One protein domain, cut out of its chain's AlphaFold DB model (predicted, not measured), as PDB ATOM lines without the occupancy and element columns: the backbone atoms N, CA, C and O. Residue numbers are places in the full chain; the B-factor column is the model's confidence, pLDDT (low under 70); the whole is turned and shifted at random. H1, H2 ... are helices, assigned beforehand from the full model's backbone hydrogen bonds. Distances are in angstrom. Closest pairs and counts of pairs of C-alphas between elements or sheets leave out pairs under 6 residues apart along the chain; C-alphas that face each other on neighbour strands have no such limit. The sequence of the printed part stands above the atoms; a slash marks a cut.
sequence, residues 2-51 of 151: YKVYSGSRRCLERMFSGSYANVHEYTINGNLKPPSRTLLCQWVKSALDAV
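Overview. This is residues 2 to 51 of the 151 residues of an uncharacterized protein of Amphimedon queenslandica (UniProt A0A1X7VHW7). Two helices are joined by a long loop, residues 17 to 36, which runs out to about Ile 28 and folds back; the end of H2 sticks out with residues 44 to 51. The printed part has 50 residues with two named helices, H1 then H2, and no named strand; the class is all helix, though under half of the residues, 24, are in named elements. It is loose, with a radius of gyration of the C-alphas of 12.4 A, and elongated, spanning 39 by 20 by 17 A.

Along the chain. H1 is residues 6 to 16, 16.6 A long, beginning at C-alpha 6 (144.402, 147.005, 176.260). H2 is residues 37 to 49, 18.2 A long, ending at C-alpha 49 (115.544, 132.940, 173.591).

Arrangement. H1 and H2 are apart, with no C-alpha of one within 8 A of the other. Each O i to N i+4 pair is within hydrogen-bond range in H2, and 5 of 7 are in H1.

Size, cuts and confidence. The C-alphas of Tyr 2 and Val 51, the two farthest apart, are 40.0 A apart. The printed part has no cut. The link from H1 to H2, 20 residues, is long. Residues 2 to 23 have pLDDT under 70.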
ATOM      1  N   TYR A   2     154.171 143.002 168.643       31.58
ATOM      2  CA  TYR A   2     152.819 143.535 168.445       31.58
ATOM      3  C   TYR A   2     152.196 143.906 169.796       31.58
ATOM      4  O   TYR A   2     152.104 143.071 170.695       31.58
ATOM      5  N   LYS A   3     151.798 145.174 169.947       37.78
ATOM      6  CA  LYS A   3     151.044 145.665 171.108       37.78
ATOM      7  C   LYS A   3     149.631 145.079 171.055       37.78
ATOM      8  O   LYS A   3     148.844 145.445 170.188       37.78
ATOM      9  N   VAL A   4     149.299 144.194 171.993       45.59
ATOM     10  CA  VAL A   4     147.911 143.777 172.231       45.59
ATOM     11  C   VAL A   4     147.166 144.974 172.827       45.59
ATOM     12  O   VAL A   4     147.519 145.459 173.902       45.59
ATOM     13  N   TYR A   5     146.168 145.484 172.104       42.25
ATOM     14  CA  TYR A   5     145.335 146.609 172.530       42.25
ATOM     15  C   TYR A   5     144.646 146.298 173.870       42.25
ATOM     16  O   TYR A   5     143.844 145.371 173.978       42.25
ATOM     17  N   SER A   6     144.931 147.119 174.887       49.00
ATOM     18  CA  SER A   6     144.402 147.005 176.260       49.00
ATOM     19  C   SER A   6     142.861 146.996 176.333       49.00
ATOM     20  O   SER A   6     142.281 146.398 177.238       49.00
ATOM     21  N   GLY A   7     142.177 147.579 175.340       51.22
ATOM     22  CA  GLY A   7     140.712 147.566 175.252       51.22
ATOM     23  C   GLY A   7     140.101 146.195 174.932       51.22
ATOM     24  O   GLY A   7     138.992 145.907 175.370       51.22
ATOM     25  N   SER A   8     140.826 145.317 174.231       54.38
ATOM     26  CA  SER A   8     140.279 144.037 173.760       54.38
ATOM     27  C   SER A   8     140.147 143.001 174.889       54.38
ATOM     28  O   SER A   8     139.192 142.227 174.924       54.38
ATOM     29  N   ARG A   9     141.045 143.052 175.886       54.31
ATOM     30  CA  ARG A   9     141.018 142.142 177.045       54.31
ATOM     31  C   ARG A   9     139.785 142.347 177.925       54.31
ATOM     32  O   ARG A   9     139.152 141.370 178.301       54.31
ATOM     33  N   ARG A  10     139.395 143.603 178.175       55.78
ATOM     34  CA  ARG A  10     138.220 143.916 179.008       55.78
ATOM     35  C   ARG A  10     136.904 143.463 178.372       55.78
ATOM     36  O   ARG A  10     136.003 143.039 179.088       55.78
ATOM     37  N   CYS A  11     136.782 143.551 177.044       54.62
ATOM     38  CA  CYS A  11     135.593 143.076 176.332       54.62
ATOM     39  C   CYS A  11     135.464 141.552 176.411       54.62
ATOM     40  O   CYS A  11     134.381 141.055 176.706       54.62
ATOM     41  N   LEU A  12     136.573 140.829 176.216       55.75
ATOM     42  CA  LEU A  12     136.605 139.375 176.367       55.75
ATOM     43  C   LEU A  12     136.271 138.972 177.808       55.75
ATOM     44  O   LEU A  12     135.322 138.227 178.018       55.75
ATOM     45  N   GLU A  13     136.959 139.521 178.811       57.62
ATOM     46  CA  GLU A  13     136.697 139.217 180.228       57.62
ATOM     47  C   GLU A  13     135.230 139.441 180.619       57.62
ATOM     48  O   GLU A  13     134.638 138.613 181.312       57.62
ATOM     49  N   ARG A  14     134.600 140.514 180.125       59.31
ATOM     50  CA  ARG A  14     133.186 140.794 180.402       59.31
ATOM     51  C   ARG A  14     132.228 139.831 179.698       59.31
ATOM     52  O   ARG A  14     131.199 139.509 180.284       59.31
ATOM     53  N   MET A  15     132.555 139.355 178.492       59.44
ATOM     54  CA  MET A  15     131.776 138.309 177.808       59.44
ATOM     55  C   MET A  15     131.818 136.979 178.565       59.44
ATOM     56  O   MET A  15     130.814 136.277 178.621       59.44
ATOM     57  N   PHE A  16     132.949 136.650 179.189       56.91
ATOM     58  CA  PHE A  16     133.119 135.381 179.895       56.91
ATOM     59  C   PHE A  16     132.710 135.408 181.382       56.91
ATOM     60  O   PHE A  16     132.488 134.357 181.977       56.91
ATOM     61  N   SER A  17     132.577 136.588 182.000       60.09
ATOM     62  CA  SER A  17     132.248 136.724 183.430       60.09
ATOM     63  C   SER A  17     130.793 136.374 183.788       60.09
ATOM     64  O   SER A  17     130.475 136.245 184.972       60.09
ATOM     65  N   GLY A  18     129.892 136.246 182.810       55.56
ATOM     66  CA  GLY A  18     128.499 135.857 183.036       55.56
ATOM     67  C   GLY A  18     128.305 134.358 182.831       55.56
ATOM     68  O   GLY A  18     128.344 133.906 181.701       55.56
ATOM     69  N   SER A  19     128.088 133.594 183.905       54.59
ATOM     70  CA  SER A  19     127.631 132.184 183.937       54.59
ATOM     71  C   SER A  19     128.397 131.110 183.129       54.59
ATOM     72  O   SER A  19     128.094 129.929 183.287       54.59
ATOM     73  N   TYR A  20     129.403 131.463 182.325       58.03
ATOM     74  CA  TYR A  20     130.196 130.551 181.484       58.03
ATOM     75  C   TYR A  20     131.652 130.448 181.963       58.03
ATOM     76  O   TYR A  20     132.586 130.400 181.164       58.03
ATOM     77  N   ALA A  21     131.842 130.379 183.285       53.59
ATOM     78  CA  ALA A  21     133.146 130.404 183.961       53.59
ATOM     79  C   ALA A  21     134.119 129.264 183.572       53.59
ATOM     80  O   ALA A  21     135.268 129.270 184.002       53.59
ATOM     81  N   ASN A  22     133.686 128.300 182.752       55.47
ATOM     82  CA  ASN A  22     134.466 127.119 182.381       55.47
ATOM     83  C   ASN A  22     134.994 127.136 180.934       55.47
ATOM     84  O   ASN A  22     135.540 126.130 180.494       55.47
ATOM     85  N   VAL A  23     134.846 128.236 180.181       64.88
ATOM     86  CA  VAL A  23     135.301 128.312 178.772       64.88
ATOM     87  C   VAL A  23     136.505 129.242 178.593       64.88
ATOM     88  O   VAL A  23     136.609 129.999 177.628       64.88
ATOM     89  N   HIS A  24     137.422 129.216 179.554       71.12
ATOM     90  CA  HIS A  24     138.658 129.983 179.487       71.12
ATOM     91  C   HIS A  24     139.805 129.092 179.027       71.12
ATOM     92  O   HIS A  24     140.403 128.369 179.819       71.12
ATOM     93  N   GLU A  25     140.136 129.173 177.742       81.06
ATOM     94  CA  GLU A  25     141.369 128.594 177.217       81.06
ATOM     95  C   GLU A  25     142.430 129.672 177.019       81.06
ATOM     96  O   GLU A  25     142.130 130.796 176.615       81.06
ATOM     97  N   TYR A  26     143.691 129.313 177.246       84.31
ATOM     98  CA  TYR A  26     144.831 130.188 176.997       84.31
ATOM     99  C   TYR A  26     145.652 129.672 175.813       84.31
ATOM    100  O   TYR A  26     145.806 128.473 175.586       84.31
ATOM    101  N   THR A  27     146.163 130.604 175.019       84.06
ATOM    102  CA  THR A  27     147.213 130.351 174.027       84.06
ATOM    103  C   THR A  27     148.525 130.013 174.734       84.06
ATOM    104  O   THR A  27     148.717 130.363 175.897       84.06
ATOM    105  N   ILE A  28     149.471 129.410 174.007       85.62
ATOM    106  CA  ILE A  28     150.827 129.108 174.510       85.62
ATOM    107  C   ILE A  28     151.523 130.374 175.053       85.62
ATOM    108  O   ILE A  28     152.301 130.310 175.997       85.62
ATOM    109  N   ASN A  29     151.169 131.548 174.521       88.75
ATOM    110  CA  ASN A  29     151.711 132.843 174.936       88.75
ATOM    111  C   ASN A  29     150.955 133.475 176.125       88.75
ATOM    112  O   ASN A  29     151.136 134.659 176.403       88.75
ATOM    113  N   GLY A  30     150.059 132.733 176.784       85.94
ATOM    114  CA  GLY A  30     149.307 133.192 177.955       85.94
ATOM    115  C   GLY A  30     148.179 134.190 177.662       85.94
ATOM    116  O   GLY A  30     147.599 134.744 178.591       85.94
ATOM    117  N   ASN A  31     147.837 134.440 176.393       83.81
ATOM    118  CA  ASN A  31     146.650 135.235 176.047       83.81
ATOM    119  C   ASN A  31     145.397 134.351 176.049       83.81
ATOM    120  O   ASN A  31     145.479 133.213 175.591       83.81
ATOM    121  N   LEU A  32     144.250 134.884 176.479       83.75
ATOM    122  CA  LEU A  32     142.945 134.226 176.335       83.75
ATOM    123  C   LEU A  32     142.671 133.908 174.860       83.75
ATOM    124  O   LEU A  32     142.802 134.781 173.998       83.75
ATOM    125  N   LYS A  33     142.285 132.666 174.576       84.00
ATOM    126  CA  LYS A  33     141.757 132.289 173.270       84.00
ATOM    127  C   LYS A  33     140.355 132.876 173.101       84.00
ATOM    128  O   LYS A  33     139.589 132.914 174.068       84.00
ATOM    129  N   PRO A  34     139.996 133.319 171.885       81.94
ATOM    130  CA  PRO A  34     138.611 133.637 171.593       81.94
ATOM    131  C   PRO A  34     137.750 132.370 171.723       81.94
ATOM    132  O   PRO A  34     138.240 131.266 171.465       81.94
ATOM    133  N   PRO A  35     136.473 132.511 172.105       84.00
ATOM    134  CA  PRO A  35     135.547 131.388 172.109       84.00
ATOM    135  C   PRO A  35     135.343 130.873 170.678       84.00
ATOM    136  O   PRO A  35     135.501 131.614 169.703       84.00
ATOM    137  N   SER A  36     134.966 129.601 170.535       87.25
ATOM    138  CA  SER A  36     134.625 129.056 169.219       87.25
ATOM    139  C   SER A  36     133.406 129.776 168.628       87.25
ATOM    140  O   SER A  36     132.526 130.248 169.354       87.25
ATOM    141  N   ARG A  37     133.309 129.825 167.292       89.50
ATOM    142  CA  ARG A  37     132.141 130.408 166.604       89.50
ATOM    143  C   ARG A  37     130.836 129.743 167.048       89.50
ATOM    144  O   ARG A  37     129.852 130.430 167.285       89.50
ATOM    145  N   THR A  38     130.848 128.421 167.214       91.56
ATOM    146  CA  THR A  38     129.695 127.651 167.698       91.56
ATOM    147  C   THR A  38     129.241 128.122 169.075       91.56
ATOM    148  O   THR A  38     128.047 128.322 169.287       91.56
ATOM    149  N   LEU A  39     130.183 128.354 169.990       85.88
ATOM    150  CA  LEU A  39     129.874 128.840 171.329       85.88
ATOM    151  C   LEU A  39     129.300 130.264 171.303       85.88
ATOM    152  O   LEU A  39     128.313 130.536 171.980       85.88
ATOM    153  N   LEU A  40     129.847 131.149 170.462       88.31
ATOM    154  CA  LEU A  40     129.282 132.485 170.247       88.31
ATOM    155  C   LEU A  40     127.834 132.413 169.744       88.31
ATOM    156  O   LEU A  40     126.962 133.099 170.274       88.31
ATOM    157  N   CYS A  41     127.552 131.555 168.760       92.44
ATOM    158  CA  CYS A  41     126.197 131.361 168.245       92.44
ATOM    159  C   CYS A  41     125.242 130.828 169.324       92.44
ATOM    160  O   CYS A  41     124.103 131.282 169.403       92.44
ATOM    161  N   GLN A  42     125.699 129.904 170.174       91.00
ATOM    162  CA  GLN A  42     124.906 129.397 171.296       91.00
ATOM    163  C   GLN A  42     124.575 130.497 172.306       91.00
ATOM    164  O   GLN A  42     123.444 130.551 172.786       91.00
ATOM    165  N   TRP A  43     125.517 131.393 172.602       89.81
ATOM    166  CA  TRP A  43     125.265 132.532 173.485       89.81
ATOM    167  C   TRP A  43     124.272 133.517 172.892       89.81
ATOM    168  O   TRP A  43     123.339 133.912 173.585       89.81
ATOM    169  N   VAL A  44     124.434 133.879 171.617       92.44
ATOM    170  CA  VAL A  44     123.492 134.768 170.923       92.44
ATOM    171  C   VAL A  44     122.098 134.153 170.922       92.44
ATOM    172  O   VAL A  44     121.145 134.816 171.318       92.44
ATOM    173  N   LYS A  45     121.984 132.870 170.564       93.06
ATOM    174  CA  LYS A  45     120.711 132.149 170.589       93.06
ATOM    175  C   LYS A  45     120.095 132.144 171.988       93.06
ATOM    176  O   LYS A  45     118.955 132.556 172.142       93.06
ATOM    177  N   SER A  46     120.858 131.755 173.006       92.31
ATOM    178  CA  SER A  46     120.363 131.689 174.389       92.31
ATOM    179  C   SER A  46     119.931 133.059 174.912       92.31
ATOM    180  O   SER A  46     118.938 133.164 175.625       92.31
ATOM    181  N   ALA A  47     120.662 134.117 174.555       91.25
ATOM    182  CA  ALA A  47     120.311 135.482 174.920       91.25
ATOM    183  C   ALA A  47     119.021 135.940 174.230       91.25
ATOM    184  O   ALA A  47     118.193 136.569 174.879       91.25
ATOM    185  N   LEU A  48     118.834 135.608 172.948       91.31
ATOM    186  CA  LEU A  48     117.604 135.905 172.213       91.31
ATOM    187  C   LEU A  48     116.410 135.113 172.760       91.31
ATOM    188  O   LEU A  48     115.364 135.706 173.002       91.31
ATOM    189  N   ASP A  49     116.582 133.817 173.030       93.94
ATOM    190  CA  ASP A  49     115.544 132.940 173.591       93.94
ATOM    191  C   ASP A  49     115.114 133.385 175.005       93.94
ATOM    192  O   ASP A  49     113.965 133.192 175.406       93.94
ATOM    193  N   ALA A  50     116.017 134.011 175.767       95.25
ATOM    194  CA  ALA A  50     115.716 134.566 177.085       95.25
ATOM    195  C   ALA A  50     114.866 135.849 177.032       95.25
ATOM    196  O   ALA A  50     114.302 136.248 178.056       95.25
ATOM    197  N   VAL A  51     114.768 136.515 175.875       95.06
ATOM    198  CA  VAL A  51     113.925 137.704 175.713       95.06
ATOM    199  C   VAL A  51     112.490 137.262 175.412       95.06
ATOM    200  O   VAL A  51     112.245 136.624 174.389       95.06
TER     201      VAL A  51